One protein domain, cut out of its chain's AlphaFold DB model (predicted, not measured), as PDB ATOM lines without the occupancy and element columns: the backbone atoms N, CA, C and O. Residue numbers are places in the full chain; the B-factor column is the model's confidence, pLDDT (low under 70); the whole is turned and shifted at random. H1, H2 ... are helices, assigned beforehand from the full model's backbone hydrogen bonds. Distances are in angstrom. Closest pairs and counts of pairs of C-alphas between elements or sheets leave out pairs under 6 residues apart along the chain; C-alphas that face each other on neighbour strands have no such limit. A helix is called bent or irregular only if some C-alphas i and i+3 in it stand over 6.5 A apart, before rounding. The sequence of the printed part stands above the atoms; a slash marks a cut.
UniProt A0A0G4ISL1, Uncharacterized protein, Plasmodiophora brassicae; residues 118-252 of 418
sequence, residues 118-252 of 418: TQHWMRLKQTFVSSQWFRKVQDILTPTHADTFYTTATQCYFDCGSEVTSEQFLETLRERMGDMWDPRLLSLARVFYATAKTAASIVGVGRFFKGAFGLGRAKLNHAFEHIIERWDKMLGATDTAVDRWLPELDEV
ATOM      1  N   THR A 118     127.880 131.451 216.338       49.34
ATOM      2  CA  THR A 118     127.336 131.660 214.990       49.34
ATOM      3  C   THR A 118     127.872 132.954 214.390       49.34
ATOM      4  O   THR A 118     128.430 132.938 213.294       49.34
ATOM      5  N   GLN A 119     127.786 134.070 215.124       53.91
ATOM      6  CA  GLN A 119     128.296 135.358 214.645       53.91
ATOM      7  C   GLN A 119     129.824 135.354 214.483       53.91
ATOM      8  O   GLN A 119     130.333 135.945 213.529       53.91
ATOM      9  N   HIS A 120     130.569 134.683 215.370       53.72
ATOM     10  CA  HIS A 120     132.020 134.543 215.197       53.72
ATOM     11  C   HIS A 120     132.363 133.739 213.934       53.72
ATOM     12  O   HIS A 120     133.183 134.187 213.133       53.72
ATOM     13  N   TRP A 121     131.693 132.602 213.715       54.41
ATOM     14  CA  TRP A 121     131.943 131.755 212.547       54.41
ATOM     15  C   TRP A 121     131.533 132.427 211.232       54.41
ATOM     16  O   TRP A 121     132.262 132.324 210.249       54.41
ATOM     17  N   MET A 122     130.439 133.199 211.218       58.06
ATOM     18  CA  MET A 122     130.056 134.007 210.052       58.06
ATOM     19  C   MET A 122     131.106 135.067 209.702       58.06
ATOM     20  O   MET A 122     131.449 135.199 208.530       58.06
ATOM     21  N   ARG A 123     131.666 135.783 210.690       60.84
ATOM     22  CA  ARG A 123     132.750 136.752 210.432       60.84
ATOM     23  C   ARG A 123     134.007 136.065 209.903       60.84
ATOM     24  O   ARG A 123     134.601 136.554 208.952       60.84
ATOM     25  N   LEU A 124     134.379 134.919 210.473       60.56
ATOM     26  CA  LEU A 124     135.554 134.160 210.043       60.56
ATOM     27  C   LEU A 124     135.382 133.613 208.615       60.56
ATOM     28  O   LEU A 124     136.284 133.776 207.795       60.56
ATOM     29  N   LYS A 125     134.195 133.078 208.281       66.75
ATOM     30  CA  LYS A 125     133.822 132.720 206.902       66.75
ATOM     31  C   LYS A 125     133.881 133.940 205.975       66.75
ATOM     32  O   LYS A 125     134.400 133.823 204.874       66.75
ATOM     33  N   GLN A 126     133.408 135.109 206.406       71.06
ATOM     34  CA  GLN A 126     133.439 136.329 205.591       71.06
ATOM     35  C   GLN A 126     134.874 136.795 205.288       71.06
ATOM     36  O   GLN A 126     135.180 137.085 204.131       71.06
ATOM     37  N   THR A 127     135.776 136.801 206.278       68.75
ATOM     38  CA  THR A 127     137.198 137.111 206.045       68.75
ATOM     39  C   THR A 127     137.844 136.069 205.130       68.75
ATOM     40  O   THR A 127     138.542 136.430 204.184       68.75
ATOM     41  N   PHE A 128     137.550 134.781 205.336       68.12
ATOM     42  CA  PHE A 128     138.035 133.694 204.481       68.12
ATOM     43  C   PHE A 128     137.581 133.851 203.020       68.12
ATOM     44  O   PHE A 128     138.409 133.801 202.114       68.12
ATOM     45  N   VAL A 129     136.294 134.123 202.787       74.38
ATOM     46  CA  VAL A 129     135.713 134.369 201.454       74.38
ATOM     47  C   VAL A 129     136.344 135.589 200.764       74.38
ATOM     48  O   VAL A 129     136.403 135.643 199.539       74.38
ATOM     49  N   SER A 130     136.869 136.553 201.526       77.50
ATOM     50  CA  SER A 130     137.580 137.714 200.970       77.50
ATOM     51  C   SER A 130     139.060 137.473 200.613       77.50
ATOM     52  O   SER A 130     139.638 138.304 199.907       77.50
ATOM     53  N   SER A 131     139.656 136.356 201.062       79.88
ATOM     54  CA  SER A 131     141.083 136.019 200.884       79.88
ATOM     55  C   SER A 131     141.476 135.721 199.431       79.88
ATOM     56  O   SER A 131     140.630 135.365 198.602       79.88
ATOM     57  N   GLN A 132     142.776 135.786 199.112       81.56
ATOM     58  CA  GLN A 132     143.248 135.375 197.783       81.56
ATOM     59  C   GLN A 132     143.122 133.861 197.576       81.56
ATOM     60  O   GLN A 132     142.945 133.427 196.439       81.56
ATOM     61  N   TRP A 133     143.144 133.063 198.653       87.25
ATOM     62  CA  TRP A 133     142.865 131.625 198.587       87.25
ATOM     63  C   TRP A 133     141.500 131.357 197.966       87.25
ATOM     64  O   TRP A 133     141.397 130.616 196.989       87.25
ATOM     65  N   PHE A 134     140.459 132.007 198.489       85.81
ATOM     66  CA  PHE A 134     139.099 131.767 198.020       85.81
ATOM     67  C   PHE A 134     138.889 132.275 196.593       85.81
ATOM     68  O   PHE A 134     138.242 131.593 195.803       85.81
ATOM     69  N   ARG A 135     139.520 133.397 196.218       87.62
ATOM     70  CA  ARG A 135     139.527 133.870 194.823       87.62
ATOM     71  C   ARG A 135     140.161 132.850 193.875       87.62
ATOM     72  O   ARG A 135     139.532 132.500 192.889       87.62
ATOM     73  N   LYS A 136     141.321 132.277 194.219       87.81
ATOM     74  CA  LYS A 136     141.956 131.222 193.403       87.81
ATOM     75  C   LYS A 136     141.102 129.956 193.276       87.81
ATOM     76  O   LYS A 136     141.152 129.296 192.245       87.81
ATOM     77  N   VAL A 137     140.297 129.620 194.290       90.81
ATOM     78  CA  VAL A 137     139.283 128.557 194.169       90.81
ATOM     79  C   VAL A 137     138.157 128.982 193.219       90.81
ATOM     80  O   VAL A 137     137.753 128.179 192.385       90.81
ATOM     81  N   GLN A 138     137.679 130.228 193.290       93.38
ATOM     82  CA  GLN A 138     136.661 130.783 192.380       93.38
ATOM     83  C   GLN A 138     137.146 130.972 190.927       93.38
ATOM     84  O   GLN A 138     136.327 131.008 190.013       93.38
ATOM     85  N   ASP A 139     138.457 131.051 190.690       94.44
ATOM     86  CA  ASP A 139     139.046 131.043 189.340       94.44
ATOM     87  C   ASP A 139     139.022 129.633 188.700       94.44
ATOM     88  O   ASP A 139     139.173 129.478 187.485       94.44
ATOM     89  N   ILE A 140     138.846 128.584 189.516       95.25
ATOM     90  CA  ILE A 140     138.798 127.171 189.100       95.25
ATOM     91  C   ILE A 140     137.354 126.646 189.093       95.25
ATOM     92  O   ILE A 140     136.961 125.940 188.164       95.25
ATOM     93  N   LEU A 141     136.573 126.996 190.118       94.31
ATOM     94  CA  LEU A 141     135.209 126.542 190.378       94.31
ATOM     95  C   LEU A 141     134.206 127.696 190.296       94.31
ATOM     96  O   LEU A 141     134.515 128.833 190.632       94.31
ATOM     97  N   THR A 142     132.948 127.396 189.959       94.00
ATOM     98  CA  THR A 142     131.869 128.391 190.078       94.00
ATOM     99  C   THR A 142     131.740 128.884 191.532       94.00
ATOM    100  O   THR A 142     132.034 128.123 192.456       94.00
ATOM    101  N   PRO A 143     131.252 130.116 191.789       88.88
ATOM    102  CA  PRO A 143     131.138 130.646 193.152       88.88
ATOM    103  C   PRO A 143     130.356 129.742 194.118       88.88
ATOM    104  O   PRO A 143     130.718 129.640 195.288       88.88
ATOM    105  N   THR A 144     129.330 129.045 193.619       90.94
ATOM    106  CA  THR A 144     128.568 128.044 194.380       90.94
ATOM    107  C   THR A 144     129.439 126.843 194.749       90.94
ATOM    108  O   THR A 144     129.507 126.473 195.918       90.94
ATOM    109  N   HIS A 145     130.158 126.266 193.778       93.31
ATOM    110  CA  HIS A 145     131.033 125.112 194.011       93.31
ATOM    111  C   HIS A 145     132.252 125.475 194.877       93.31
ATOM    112  O   HIS A 145     132.745 124.622 195.607       93.31
ATOM    113  N   ALA A 146     132.716 126.729 194.857       91.19
ATOM    114  CA  ALA A 146     133.772 127.215 195.744       91.19
ATOM    115  C   ALA A 146     133.338 127.228 197.226       91.19
ATOM    116  O   ALA A 146     134.116 126.829 198.096       91.19
ATOM    117  N   ASP A 147     132.092 127.622 197.526       87.81
ATOM    118  CA  ASP A 147     131.556 127.546 198.895       87.81
ATOM    119  C   ASP A 147     131.308 126.094 199.336       87.81
ATOM    120  O   ASP A 147     131.576 125.736 200.489       87.81
ATOM    121  N   THR A 148     130.876 125.229 198.407       92.56
ATOM    122  CA  THR A 148     130.816 123.774 198.627       92.56
ATOM    123  C   THR A 148     132.203 123.217 198.944       92.56
ATOM    124  O   THR A 148     132.359 122.573 199.973       92.56
ATOM    125  N   PHE A 149     133.227 123.531 198.145       93.62
ATOM    126  CA  PHE A 149     134.607 123.092 198.363       93.62
ATOM    127  C   PHE A 149     135.149 123.519 199.732       93.62
ATOM    128  O   PHE A 149     135.682 122.683 200.458       93.62
ATOM    129  N   TYR A 150     134.961 124.782 200.130       90.06
ATOM    130  CA  TYR A 150     135.352 125.251 201.465       90.06
ATOM    131  C   TYR A 150     134.619 124.505 202.590       90.06
ATOM    132  O   TYR A 150     135.234 124.099 203.580       90.06
ATOM    133  N   THR A 151     133.308 124.305 202.439       89.00
ATOM    134  CA  THR A 151     132.482 123.606 203.431       89.00
ATOM    135  C   THR A 151     132.903 122.140 203.559       89.00
ATOM    136  O   THR A 151     133.147 121.677 204.674       89.00
ATOM    137  N   THR A 152     133.082 121.437 202.438       92.69
ATOM    138  CA  THR A 152     133.545 120.044 202.391       92.69
ATOM    139  C   THR A 152     134.964 119.911 202.937       92.69
ATOM    140  O   THR A 152     135.190 119.063 203.790       92.69
ATOM    141  N   ALA A 153     135.908 120.779 202.552       90.12
ATOM    142  CA  ALA A 153     137.277 120.770 203.082       90.12
ATOM    143  C   ALA A 153     137.309 120.985 204.604       90.12
ATOM    144  O   ALA A 153     138.046 120.303 205.317       90.12
ATOM    145  N   THR A 154     136.463 121.881 205.117       87.00
ATOM    146  CA  THR A 154     136.312 122.117 206.558       87.00
ATOM    147  C   THR A 154     135.732 120.891 207.272       87.00
ATOM    148  O   THR A 154     136.237 120.505 208.324       87.00
ATOM    149  N   GLN A 155     134.707 120.246 206.702       86.38
ATOM    150  CA  GLN A 155     134.121 119.015 207.249       86.38
ATOM    151  C   GLN A 155     135.112 117.848 207.221       86.38
ATOM    152  O   GLN A 155     135.349 117.250 208.262       86.38
ATOM    153  N   CYS A 156     135.761 117.576 206.082       90.00
ATOM    154  CA  CYS A 156     136.817 116.567 205.960       90.00
ATOM    155  C   CYS A 156     137.886 116.750 207.038       90.00
ATOM    156  O   CYS A 156     138.220 115.795 207.726       90.00
ATOM    157  N   TYR A 157     138.378 117.976 207.242       87.06
ATOM    158  CA  TYR A 157     139.413 118.239 208.243       87.06
ATOM    159  C   TYR A 157     138.981 117.855 209.672       87.06
ATOM    160  O   TYR A 157     139.784 117.310 210.428       87.06
ATOM    161  N   PHE A 158     137.722 118.105 210.046       82.56
ATOM    162  CA  PHE A 158     137.215 117.767 211.379       82.56
ATOM    163  C   PHE A 158     136.762 116.309 211.524       82.56
ATOM    164  O   PHE A 158     136.972 115.734 212.590       82.56
ATOM    165  N   ASP A 159     136.202 115.707 210.476       83.69
ATOM    166  CA  ASP A 159     135.754 114.309 210.474       83.69
ATOM    167  C   ASP A 159     136.938 113.330 210.462       83.69
ATOM    168  O   ASP A 159     136.881 112.278 211.095       83.69
ATOM    169  N   CYS A 160     138.020 113.684 209.764       81.12
ATOM    170  CA  CYS A 160     139.260 112.913 209.728       81.12
ATOM    171  C   CYS A 160     140.005 112.922 211.077       81.12
ATOM    172  O   CYS A 160     140.634 111.934 211.445       81.12
ATOM    173  N   GLY A 161     139.938 114.023 211.831       77.25
ATOM    174  CA  GLY A 161     140.668 114.181 213.091       77.25
ATOM    175  C   GLY A 161     142.141 114.591 212.921       77.25
ATOM    176  O   GLY A 161     142.659 114.759 211.818       77.25
ATOM    177  N   SER A 162     142.832 114.802 214.046       73.50
ATOM    178  CA  SER A 162     144.142 115.477 214.087       73.50
ATOM    179  C   SER A 162     145.333 114.666 213.566       73.50
ATOM    180  O   SER A 162     146.375 115.254 213.272       73.50
ATOM    181  N   GLU A 163     145.206 113.342 213.476       82.44
ATOM    182  CA  GLU A 163     146.304 112.428 213.115       82.44
ATOM    183  C   GLU A 163     146.391 112.141 211.609       82.44
ATOM    184  O   GLU A 163     147.411 111.656 211.125       82.44
ATOM    185  N   VAL A 164     145.345 112.481 210.851       86.81
ATOM    186  CA  VAL A 164     145.230 112.147 209.428       86.81
ATOM    187  C   VAL A 164     146.264 112.892 208.586       86.81
ATOM    188  O   VAL A 164     146.508 114.088 208.784       86.81
ATOM    189  N   THR A 165     146.890 112.182 207.644       91.81
ATOM    190  CA  THR A 165     147.948 112.724 206.777       91.81
ATOM    191  C   THR A 165     147.385 113.684 205.727       91.81
ATOM    192  O   THR A 165     146.186 113.694 205.444       91.81
ATOM    193  N   SER A 166     148.248 114.500 205.105       92.69
ATOM    194  CA  SER A 166     147.794 115.383 204.021       92.69
ATOM    195  C   SER A 166     147.219 114.593 202.843       92.69
ATOM    196  O   SER A 166     146.301 115.080 202.200       92.69
ATOM    197  N   GLU A 167     147.740 113.403 202.545       94.38
ATOM    198  CA  GLU A 167     147.269 112.581 201.423       94.38
ATOM    199  C   GLU A 167     145.889 111.988 201.702       94.38
ATOM    200  O   GLU A 167     144.997 112.108 200.870       94.38
ATOM    201  N   GLN A 168     145.680 111.445 202.904       94.56
ATOM    202  CA  GLN A 168     144.377 110.940 203.341       94.56
ATOM    203  C   GLN A 168     143.309 112.045 203.336       94.56
ATOM    204  O   GLN A 168     142.209 111.831 202.834       94.56
ATOM    205  N   PHE A 169     143.642 113.250 203.820       95.06
ATOM    206  CA  PHE A 169     142.741 114.405 203.739       95.06
ATOM    207  C   PHE A 169     142.366 114.755 202.289       95.06
ATOM    208  O   PHE A 169     141.197 115.013 202.005       95.06
ATOM    209  N   LEU A 170     143.345 114.773 201.376       96.56
ATOM    210  CA  LEU A 170     143.113 115.079 199.962       96.56
ATOM    211  C   LEU A 170     142.256 114.011 199.282       96.56
ATOM    212  O   LEU A 170     141.392 114.362 198.484       96.56
ATOM    213  N   GLU A 171     142.471 112.738 199.611       97.06
ATOM    214  CA  GLU A 171     141.678 111.630 199.084       97.06
ATOM    215  C   GLU A 171     140.221 111.736 199.543       97.06
ATOM    216  O   GLU A 171     139.326 111.831 198.706       97.06
ATOM    217  N   THR A 172     139.968 111.875 200.850       96.00
ATOM    218  CA  THR A 172     138.602 112.052 201.372       96.00
ATOM    219  C   THR A 172     137.931 113.321 200.829       96.00
ATOM    220  O   THR A 172     136.729 113.319 200.561       96.00
ATOM    221  N   LEU A 173     138.676 114.416 200.634       96.56
ATOM    222  CA  LEU A 173     138.136 115.632 200.021       96.56
ATOM    223  C   LEU A 173     137.780 115.418 198.541       96.56
ATOM    224  O   LEU A 173     136.728 115.882 198.102       96.56
ATOM    225  N   ARG A 174     138.612 114.692 197.788       97.69
ATOM    226  CA  ARG A 174     138.341 114.310 196.396       97.69
ATOM    227  C   ARG A 174     137.099 113.426 196.298       97.69
ATOM    228  O   ARG A 174     136.195 113.750 195.531       97.69
ATOM    229  N   GLU A 175     137.020 112.371 197.107       97.19
ATOM    230  CA  GLU A 175     135.871 111.459 197.174       97.19
ATOM    231  C   GLU A 175     134.563 112.204 197.475       97.19
ATOM    232  O   GLU A 175     133.558 111.981 196.800       97.19
ATOM    233  N   ARG A 176     134.566 113.132 198.445       96.56
ATOM    234  CA  ARG A 176     133.367 113.913 198.802       96.56
ATOM    235  C   ARG A 176     133.003 115.009 197.801       96.56
ATOM    236  O   ARG A 176     131.839 115.394 197.741       96.56
ATOM    237  N   MET A 177     133.968 115.538 197.049       96.62
ATOM    238  CA  MET A 177     133.698 116.490 195.964       96.62
ATOM    239  C   MET A 177     133.161 115.792 194.708       96.62
ATOM    240  O   MET A 177     132.401 116.410 193.960       96.62
ATOM    241  N   GLY A 178     133.524 114.524 194.480       96.50
ATOM    242  CA  GLY A 178     133.070 113.735 193.335       96.50
ATOM    243  C   GLY A 178     133.347 114.447 192.008       96.50
ATOM    244  O   GLY A 178     134.444 114.961 191.787       96.50
ATOM    245  N   ASP A 179     132.327 114.550 191.158       96.50
ATOM    246  CA  ASP A 179     132.409 115.196 189.838       96.50
ATOM    247  C   ASP A 179     132.733 116.705 189.891       96.50
ATOM    248  O   ASP A 179     133.073 117.303 188.871       96.50
ATOM    249  N   MET A 180     132.648 117.347 191.066       95.50
ATOM    250  CA  MET A 180     133.059 118.746 191.262       95.50
ATOM    251  C   MET A 180     134.564 118.903 191.546       95.50
ATOM    252  O   MET A 180     135.034 120.032 191.714       95.50
ATOM    253  N   TRP A 181     135.327 117.810 191.652       96.94
ATOM    254  CA  TRP A 181     136.771 117.873 191.880       96.94
ATOM    255  C   TRP A 181     137.538 118.225 190.596       96.94
ATOM    256  O   TRP A 181     137.616 117.436 189.657       96.94
ATOM    257  N   ASP A 182     138.196 119.385 190.594       97.38
ATOM    258  CA  ASP A 182     139.170 119.767 189.568       97.38
ATOM    259  C   ASP A 182     140.605 119.488 190.074       97.38
ATOM    260  O   ASP A 182     140.962 119.951 191.162       97.38
ATOM    261  N   PRO A 183     141.473 118.785 189.313       96.31
ATOM    262  CA  PRO A 183     142.866 118.532 189.700       96.31
ATOM    263  C   PRO A 183     143.681 119.785 190.063       96.31
ATOM    264  O   PRO A 183     144.608 119.694 190.870       96.31
ATOM    265  N   ARG A 184     143.330 120.963 189.527       95.81
ATOM    266  CA  ARG A 184     143.965 122.255 189.850       95.81
ATOM    267  C   ARG A 184     143.735 122.689 191.304       95.81
ATOM    268  O   ARG A 184     144.476 123.526 191.809       95.81
ATOM    269  N   LEU A 185     142.754 122.106 192.001       94.50
ATOM    270  CA  LEU A 185     142.496 122.352 193.425       94.50
ATOM    271  C   LEU A 185     143.514 121.676 194.352       94.50
ATOM    272  O   LEU A 185     143.545 122.004 195.536       94.50
ATOM    273  N   LEU A 186     144.343 120.748 193.855       94.62
ATOM    274  CA  LEU A 186     145.236 119.929 194.683       94.62
ATOM    275  C   LEU A 186     146.183 120.771 195.557       94.62
ATOM    276  O   LEU A 186     146.305 120.513 196.756       94.62
ATOM    277  N   SER A 187     146.821 121.800 194.990       89.81
ATOM    278  CA  SER A 187     147.717 122.690 195.741       89.81
ATOM    279  C   SER A 187     146.951 123.585 196.719       89.81
ATOM    280  O   SER A 187     147.353 123.721 197.874       89.81
ATOM    281  N   LEU A 188     145.790 124.115 196.319       91.19
ATOM    282  CA  LEU A 188     144.918 124.910 197.194       91.19
ATOM    283  C   LEU A 188     144.420 124.092 198.397       91.19
ATOM    284  O   LEU A 188     144.418 124.597 199.523       91.19
ATOM    285  N   ALA A 189     144.074 122.821 198.186       93.75
ATOM    286  CA  ALA A 189     143.667 121.888 199.231       93.75
ATOM    287  C   ALA A 189     144.821 121.526 200.188       93.75
ATOM    288  O   ALA A 189     144.609 121.482 201.401       93.75
ATOM    289  N   ARG A 190     146.057 121.354 199.687       90.81
ATOM    290  CA  ARG A 190     147.261 121.207 200.536       90.81
ATOM    291  C   ARG A 190     147.495 122.441 201.404       90.81
ATOM    292  O   ARG A 190     147.684 122.315 202.611       90.81
ATOM    293  N   VAL A 191     147.424 123.633 200.809       86.38
ATOM    294  CA  VAL A 191     147.570 124.920 201.513       86.38
ATOM    295  C   VAL A 191     146.475 125.106 202.574       86.38
ATOM    296  O   VAL A 191     146.753 125.611 203.667       86.38
ATOM    297  N   PHE A 192     145.247 124.655 202.303       88.62
ATOM    298  CA  PHE A 192     144.171 124.607 203.293       88.62
ATOM    299  C   PHE A 192     144.515 123.662 204.451       88.62
ATOM    300  O   PHE A 192     144.550 124.113 205.593       88.62
ATOM    301  N   TYR A 193     144.846 122.396 204.171       88.44
ATOM    302  CA  TYR A 193     145.179 121.393 205.193       88.44
ATOM    303  C   TYR A 193     146.361 121.814 206.074       88.44
ATOM    304  O   TYR A 193     146.252 121.794 207.301       88.44
ATOM    305  N   ALA A 194     147.469 122.256 205.468       85.25
ATOM    306  CA  ALA A 194     148.663 122.716 206.180       85.25
ATOM    307  C   ALA A 194     148.329 123.834 207.180       85.25
ATOM    308  O   ALA A 194     148.852 123.886 208.297       85.25
ATOM    309  N   THR A 195     147.408 124.713 206.791       79.12
ATOM    310  CA  THR A 195     147.031 125.886 207.575       79.12
ATOM    311  C   THR A 195     145.959 125.574 208.608       79.12
ATOM    312  O   THR A 195     146.058 126.063 209.727       79.12
ATOM    313  N   ALA A 196     145.000 124.700 208.298       81.00
ATOM    314  CA  ALA A 196     144.067 124.147 209.275       81.00
ATOM    315  C   ALA A 196     144.830 123.399 210.384       81.00
ATOM    316  O   ALA A 196     144.596 123.651 211.564       81.00
ATOM    317  N   LYS A 197     145.836 122.591 210.014       81.75
ATOM    318  CA  LYS A 197     146.751 121.909 210.944       81.75
ATOM    319  C   LYS A 197     147.583 122.885 211.775       81.75
ATOM    320  O   LYS A 197     147.691 122.705 212.984       81.75
ATOM    321  N   THR A 198     148.106 123.946 211.159       76.06
ATOM    322  CA  THR A 198     148.833 125.018 211.863       76.06
ATOM    323  C   THR A 198     147.921 125.784 212.832       76.06
ATOM    324  O   THR A 198     148.300 126.042 213.969       76.06
ATOM    325  N   ALA A 199     146.694 126.118 212.435       68.88
ATOM    326  CA  ALA A 199     145.723 126.783 213.301       68.88
ATOM    327  C   ALA A 199     145.304 125.882 214.478       68.88
ATOM    328  O   ALA A 199     145.262 126.336 215.624       68.88
ATOM    329  N   ALA A 200     145.055 124.596 214.218       68.44
ATOM    330  CA  ALA A 200     144.731 123.609 215.243       68.44
ATOM    331  C   ALA A 200     145.892 123.371 216.224       68.44
ATOM    332  O   ALA A 200     145.645 123.213 217.422       68.44
ATOM    333  N   SER A 201     147.150 123.393 215.761       65.00
ATOM    334  CA  SER A 201     148.320 123.271 216.641       65.00
ATOM    335  C   SER A 201     148.537 124.527 217.494       65.00
ATOM    336  O   SER A 201     148.716 124.399 218.703       65.00
ATOM    337  N   ILE A 202     148.414 125.730 216.914       58.22
ATOM    338  CA  ILE A 202     148.533 127.018 217.629       58.22
ATOM    339  C   ILE A 202     147.481 127.156 218.739       58.22
ATOM    340  O   ILE A 202     147.782 127.648 219.826       58.22
ATOM    341  N   VAL A 203     146.237 126.742 218.481       56.41
ATOM    342  CA  VAL A 203     145.131 126.870 219.450       56.41
ATOM    343  C   VAL A 203     145.027 125.649 220.386       56.41
ATOM    344  O   VAL A 203     144.368 125.709 221.427       56.41
ATOM    345  N   GLY A 204     145.728 124.562 220.061       44.97
ATOM    346  CA  GLY A 204     145.803 123.336 220.846       44.97
ATOM    347  C   GLY A 204     144.616 122.396 220.614       44.97
ATOM    348  O   GLY A 204     143.459 122.727 220.901       44.97
ATOM    349  N   VAL A 205     144.931 121.168 220.191       41.53
ATOM    350  CA  VAL A 205     143.985 120.091 219.832       41.53
ATOM    351  C   VAL A 205     142.935 119.810 220.925       41.53
ATOM    352  O   VAL A 205     141.793 119.486 220.617       41.53
ATOM    353  N   GLY A 206     143.256 120.026 222.207       37.28
ATOM    354  CA  GLY A 206     142.315 119.841 223.322       37.28
ATOM    355  C   GLY A 206     141.365 121.013 223.633       37.28
ATOM    356  O   GLY A 206     140.471 120.851 224.467       37.28
ATOM    357  N   ARG A 207     141.542 122.209 223.043       42.94
ATOM    358  CA  ARG A 207     140.802 123.427 223.453       42.94
ATOM    359  C   ARG A 207     140.015 124.147 222.360       42.94
ATOM    360  O   ARG A 207     139.107 124.890 222.733       42.94
ATOM    361  N   PHE A 208     140.254 123.889 221.074       42.56
ATOM    362  CA  PHE A 208     139.582 124.610 219.977       42.56
ATOM    363  C   PHE A 208     138.038 124.604 220.068       42.56
ATOM    364  O   PHE A 208     137.412 125.632 219.826       42.56
ATOM    365  N   PHE A 209     137.416 123.499 220.509       47.72
ATOM    366  CA  PHE A 209     135.946 123.395 220.615       47.72
ATOM    367  C   PHE A 209     135.357 123.306 222.031       47.72
ATOM    368  O   PHE A 209     134.148 123.468 222.182       47.72
ATOM    369  N   LYS A 210     136.171 123.083 223.072       35.12
ATOM    370  CA  LYS A 210     135.697 122.970 224.474       35.12
ATOM    371  C   LYS A 210     136.351 123.972 225.437       35.12
ATOM    372  O   LYS A 210     135.968 124.044 226.599       35.12
ATOM    373  N   GLY A 211     137.335 124.746 224.966       38.44
ATOM    374  CA  GLY A 211     138.181 125.629 225.777       38.44
ATOM    375  C   GLY A 211     138.413 127.030 225.202       38.44
ATOM    376  O   GLY A 211     139.253 127.756 225.729       38.44
ATOM    377  N   ALA A 212     137.652 127.446 224.183       37.00
ATOM    378  CA  ALA A 212     137.699 128.794 223.600       37.00
ATOM    379  C   ALA A 212     137.191 129.920 224.540       37.00
ATOM    380  O   ALA A 212     137.099 131.072 224.136       37.00
ATOM    381  N   PHE A 213     136.919 129.613 225.813       42.66
ATOM    382  CA  PHE A 213     136.575 130.574 226.869       42.66
ATOM    383  C   PHE A 213     137.774 131.402 227.388       42.66
ATOM    384  O   PHE A 213     137.580 132.280 228.220       42.66
ATOM    385  N   GLY A 214     139.012 131.121 226.951       43.03
ATOM    386  CA  GLY A 214     140.233 131.755 227.486       43.03
ATOM    387  C   GLY A 214     141.049 132.630 226.521       43.03
ATOM    388  O   GLY A 214     141.975 133.311 226.970       43.03
ATOM    389  N   LEU A 215     140.741 132.625 225.218       42.19
ATOM    390  CA  LEU A 215     141.409 133.473 224.221       42.19
ATOM    391  C   LEU A 215     140.535 134.684 223.884       42.19
ATOM    392  O   LEU A 215     139.489 134.559 223.254       42.19
ATOM    393  N   GLY A 216     140.987 135.873 224.290       46.84
ATOM    394  CA  GLY A 216     140.284 137.126 224.015       46.84
ATOM    395  C   GLY A 216     140.079 137.375 222.514       46.84
ATOM    396  O   GLY A 216     140.998 137.193 221.715       46.84
ATOM    397  N   ARG A 217     138.879 137.851 222.155       47.06
ATOM    398  CA  ARG A 217     138.373 138.076 220.783       47.06
ATOM    399  C   ARG A 217     139.382 138.735 219.828       47.06
ATOM    400  O   ARG A 217     139.528 138.282 218.700       47.06
ATOM    401  N   ALA A 218     140.111 139.752 220.293       46.50
ATOM    402  CA  ALA A 218     141.115 140.462 219.497       46.50
ATOM    403  C   ALA A 218     142.304 139.580 219.064       46.50
ATOM    404  O   ALA A 218     142.863 139.792 217.996       46.50
ATOM    405  N   LYS A 219     142.677 138.563 219.854       52.38
ATOM    406  CA  LYS A 219     143.802 137.670 219.531       52.38
ATOM    407  C   LYS A 219     143.442 136.550 218.591       52.38
ATOM    408  O   LYS A 219     144.281 136.190 217.781       52.38
ATOM    409  N   LEU A 220     142.229 136.008 218.692       53.12
ATOM    410  CA  LEU A 220     141.742 135.097 217.660       53.12
ATOM    411  C   LEU A 220     141.700 135.844 216.327       53.12
ATOM    412  O   LEU A 220     142.281 135.354 215.371       53.12
ATOM    413  N   ASN A 221     141.154 137.064 216.291       52.69
ATOM    414  CA  ASN A 221     141.165 137.889 215.082       52.69
ATOM    415  C   ASN A 221     142.589 138.154 214.557       52.69
ATOM    416  O   ASN A 221     142.865 137.765 213.434       52.69
ATOM    417  N   HIS A 222     143.517 138.689 215.361       58.53
ATOM    418  CA  HIS A 222     144.890 138.962 214.902       58.53
ATOM    419  C   HIS A 222     145.663 137.677 214.524       58.53
ATOM    420  O   HIS A 222     146.471 137.681 213.593       58.53
ATOM    421  N   ALA A 223     145.436 136.553 215.214       58.34
ATOM    422  CA  ALA A 223     146.030 135.273 214.832       58.34
ATOM    423  C   ALA A 223     145.446 134.764 213.508       58.34
ATOM    424  O   ALA A 223     146.207 134.310 212.659       58.34
ATOM    425  N   PHE A 224     144.130 134.886 213.296       58.91
ATOM    426  CA  PHE A 224     143.491 134.558 212.021       58.91
ATOM    427  C   PHE A 224     143.921 135.506 210.900       58.91
ATOM    428  O   PHE A 224     144.201 135.028 209.812       58.91
ATOM    429  N   GLU A 225     144.065 136.807 211.151       64.44
ATOM    430  CA  GLU A 225     144.606 137.785 210.199       64.44
ATOM    431  C   GLU A 225     146.039 137.420 209.797       64.44
ATOM    432  O   GLU A 225     146.324 137.328 208.609       64.44
ATOM    433  N   HIS A 226     146.913 137.086 210.751       65.69
ATOM    434  CA  HIS A 226     148.277 136.629 210.458       65.69
ATOM    435  C   HIS A 226     148.312 135.249 209.766       65.69
ATOM    436  O   HIS A 226     149.193 134.979 208.952       65.69
ATOM    437  N   ILE A 227     147.353 134.362 210.053       62.78
ATOM    438  CA  ILE A 227     147.173 133.085 209.341       62.78
ATOM    439  C   ILE A 227     146.692 133.324 207.899       62.78
ATOM    440  O   ILE A 227     147.182 132.662 206.988       62.78
ATOM    441  N   ILE A 228     145.795 134.286 207.672       63.03
ATOM    442  CA  ILE A 228     145.272 134.662 206.350       63.03
ATOM    443  C   ILE A 228     146.345 135.397 205.531       63.03
ATOM    444  O   ILE A 228     146.554 135.074 204.366       63.03
ATOM    445  N   GLU A 229     147.114 136.296 206.147       65.56
ATOM    446  CA  GLU A 229     148.287 136.927 205.533       65.56
ATOM    447  C   GLU A 229     149.355 135.876 205.171       65.56
ATOM    448  O   GLU A 229     149.983 135.940 204.111       65.56
ATOM    449  N   ARG A 230     149.540 134.858 206.026       63.41
ATOM    450  CA  ARG A 230     150.399 133.703 205.729       63.41
ATOM    451  C   ARG A 230     149.830 132.844 204.595       63.41
ATOM    452  O   ARG A 230     150.622 132.366 203.788       63.41
ATOM    453  N   TRP A 231     148.510 132.679 204.485       67.88
ATOM    454  CA  TRP A 231     147.856 132.017 203.345       67.88
ATOM    455  C   TRP A 231     148.139 132.741 202.033       67.88
ATOM    456  O   TRP A 231     148.648 132.117 201.104       67.88
ATOM    457  N   ASP A 232     147.876 134.046 201.971       63.12
ATOM    458  CA  ASP A 232     148.109 134.852 200.770       63.12
ATOM    459  C   ASP A 232     149.597 134.801 200.355       63.12
ATOM    460  O   ASP A 232     149.909 134.634 199.174       63.12
ATOM    461  N   LYS A 233     150.530 134.812 201.321       67.38
ATOM    462  CA  LYS A 233     151.970 134.595 201.063       67.38
ATOM    463  C   LYS A 233     152.292 133.184 200.558       67.38
ATOM    464  O   LYS A 233     153.071 133.055 199.616       67.38
ATOM    465  N   MET A 234     151.704 132.131 201.135       61.22
ATOM    466  CA  MET A 234     151.910 130.748 200.670       61.22
ATOM    467  C   MET A 234     151.372 130.527 199.253       61.22
ATOM    468  O   MET A 234     151.953 129.756 198.501       61.22
ATOM    469  N   LEU A 235     150.322 131.248 198.858       61.00
ATOM    470  CA  LEU A 235     149.765 131.214 197.503       61.00
ATOM    471  C   LEU A 235     150.555 132.032 196.480       61.00
ATOM    472  O   LEU A 235     150.337 131.854 195.280       61.00
ATOM    473  N   GLY A 236     151.415 132.947 196.928       60.84
ATOM    474  CA  GLY A 236     152.404 133.621 196.085       60.84
ATOM    475  C   GLY A 236     153.681 132.796 195.876       60.84
ATOM    476  O   GLY A 236     154.458 133.101 194.974       60.84
ATOM    477  N   ALA A 237     153.901 131.759 196.688       58.25
ATOM    478  CA  ALA A 237     155.023 130.841 196.549       58.25
ATOM    479  C   ALA A 237     154.694 129.696 195.569       58.25
ATOM    480  O   ALA A 237     153.538 129.316 195.401       58.25
ATOM    481  N   THR A 238     155.715 129.143 194.911       56.41
ATOM    482  CA  THR A 238     155.564 127.997 193.995       56.41
ATOM    483  C   THR A 238     155.175 126.722 194.752       56.41
ATOM    484  O   THR A 238     155.526 126.582 195.921       56.41
ATOM    485  N   ASP A 239     154.532 125.751 194.091       54.75
ATOM    486  CA  ASP A 239     154.083 124.497 194.735       54.75
ATOM    487  C   ASP A 239     155.214 123.772 195.498       54.75
ATOM    488  O   ASP A 239     155.024 123.299 196.615       54.75
ATOM    489  N   THR A 240     156.437 123.795 194.956       56.72
ATOM    490  CA  THR A 240     157.654 123.246 195.587       56.72
ATOM    491  C   THR A 240     158.052 123.917 196.903       56.72
ATOM    492  O   THR A 240     158.785 123.329 197.700       56.72
ATOM    493  N   ALA A 241     157.609 125.150 197.147       59.25
ATOM    494  CA  ALA A 241     157.788 125.809 198.431       59.25
ATOM    495  C   ALA A 241     156.771 125.288 199.451       59.25
ATOM    496  O   ALA A 241     157.149 125.069 200.596       59.25
ATOM    497  N   VAL A 242     155.512 125.060 199.053       55.59
ATOM    498  CA  VAL A 242     154.441 124.580 199.950       55.59
ATOM    499  C   VAL A 242     154.842 123.268 200.625       55.59
ATOM    500  O   VAL A 242     154.723 123.159 201.845       55.59
ATOM    501  N   ASP A 243     155.410 122.329 199.866       56.59
ATOM    502  CA  ASP A 243     155.879 121.048 200.408       56.59
ATOM    503  C   ASP A 243     157.059 121.221 201.399       56.59
ATOM    504  O   ASP A 243     157.154 120.472 202.365       56.59
ATOM    505  N   ARG A 244     157.905 122.255 201.241       58.72
ATOM    506  CA  ARG A 244     158.967 122.633 202.207       58.72
ATOM    507  C   ARG A 244     158.427 123.371 203.448       58.72
ATOM    508  O   ARG A 244     159.114 123.443 204.461       58.72
ATOM    509  N   TRP A 245     157.232 123.960 203.368       57.34
ATOM    510  CA  TRP A 245     156.586 124.686 204.473       57.34
ATOM    511  C   TRP A 245     155.627 123.823 205.302       57.34
ATOM    512  O   TRP A 245     155.209 124.260 206.379       57.34
ATOM    513  N   LEU A 246     155.282 122.620 204.835       53.03
ATOM    514  CA  LEU A 246     154.703 121.588 205.689       53.03
ATOM    515  C   LEU A 246     155.742 121.234 206.765       53.03
ATOM    516  O   LEU A 246     156.835 120.805 206.404       53.03
ATOM    517  N   PRO A 247     155.450 121.406 208.070       50.25
ATOM    518  CA  PRO A 247     156.371 120.939 209.097       50.25
ATOM    519  C   PRO A 247     156.515 119.424 208.955       50.25
ATOM    520  O   PRO A 247     155.505 118.710 208.981       50.25
ATOM    521  N   GLU A 248     157.750 118.938 208.803       45.94
ATOM    522  CA  GLU A 248     158.029 117.504 208.847       45.94
ATOM    523  C   GLU A 248     157.445 116.964 210.158       45.94
ATOM    524  O   GLU A 248     157.758 117.479 211.238       45.94
ATOM    525  N   LEU A 249     156.528 115.986 210.068       44.88
ATOM    526  CA  LEU A 249     155.739 115.523 211.225       44.88
ATOM    527  C   LEU A 249     156.639 115.173 212.417       44.88
ATOM    528  O   LEU A 249     156.312 115.484 213.562       44.88
ATOM    529  N   ASP A 250     157.799 114.607 212.104       41.81
ATOM    530  CA  ASP A 250     158.889 114.262 212.998       41.81
ATOM    531  C   ASP A 250     159.337 115.390 213.944       41.81
ATOM    532  O   ASP A 250     159.652 115.109 215.097       41.81
ATOM    533  N   GLU A 251     159.358 116.664 213.534       41.78
ATOM    534  CA  GLU A 251     159.796 117.755 214.424       41.78
ATOM    535  C   GLU A 251     158.727 118.139 215.449       41.78
ATOM    536  O   GLU A 251     159.016 118.250 216.643       41.78
ATOM    537  N   VAL A 252     157.471 118.278 215.015       40.19
ATOM    538  CA  VAL A 252     156.350 118.612 215.912       40.19
ATOM    539  C   VAL A 252     156.044 117.437 216.848       40.19
ATOM    540  O   VAL A 252     155.726 117.636 218.023       40.19
TER     541      VAL A 252
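This is residues 118 to 252 of the 418 residues of an uncharacterized protein of Plasmodiophora brassicae (UniProt A0A0G4ISL1). H5 runs through the core of a rounded cluster of helices, with the hairpin of H3 and H4 crossing it on one side and H6 folding back along it on another. H2 packs on residues 185 to 188 of H5 and 231 to 235 of H6, while H7 and H8 are farthest from the mean of the C-alphas. The printed part has 135 residues with eight named helices, H1 to H8 in order, and no named strand, an all helix class with mostly crossed packing. It is compact, with a radius of gyration of the C-alphas of 14.6 A and spans of 41 by 36 by 28 A.

H1, residues 118 to 130, begins with C-alpha 118 at (127.336, 131.660, 214.990) and is 18.4 A long. H2 is residues 132 to 138, H3 143 to 160 at 25.6 A, and H4 166 to 180 at 19.8 A. H4 is irregular, with C-alphas 176 and 179 9.1 A apart. H5 is residues 185 to 203, 26.5 A, and H6 217 to 236, 28.8 A. H7 is residues 239 to 245, and H8, 249 to 252, ends with C-alpha 252 at (156.350, 118.612, 215.912).

The hub H5 touches H6 in a hairpin, at a shallow tilt of 30 degrees, closest at C-alphas 191 and 234, 7.3 A. H4 touches H5 at a steep 50 degrees, closest at C-alphas 166 and 193, 6.7 A. H3 and H4 form a hairpin, closest at C-alphas 153 and 173, 6.0 A. H2 touches H6, closest at C-alphas 132 and 232, 5.7 A. H1 is near H3, and H8 is apart from H5. Every O i to N i+4 pair is within hydrogen-bond range in H1, H2, H3, H5 and H6, against 9 of 11 in H4 and 2 of 3 in H7; H8 is too short for one.

The C-alphas of Asp 179 and Gly 214, the two farthest apart, are 41.9 A apart. The printed part has no cut, and the link H5 to H6 is long. In the printed part, 64 residues have a pLDDT under 70, among them residues 199 to 252.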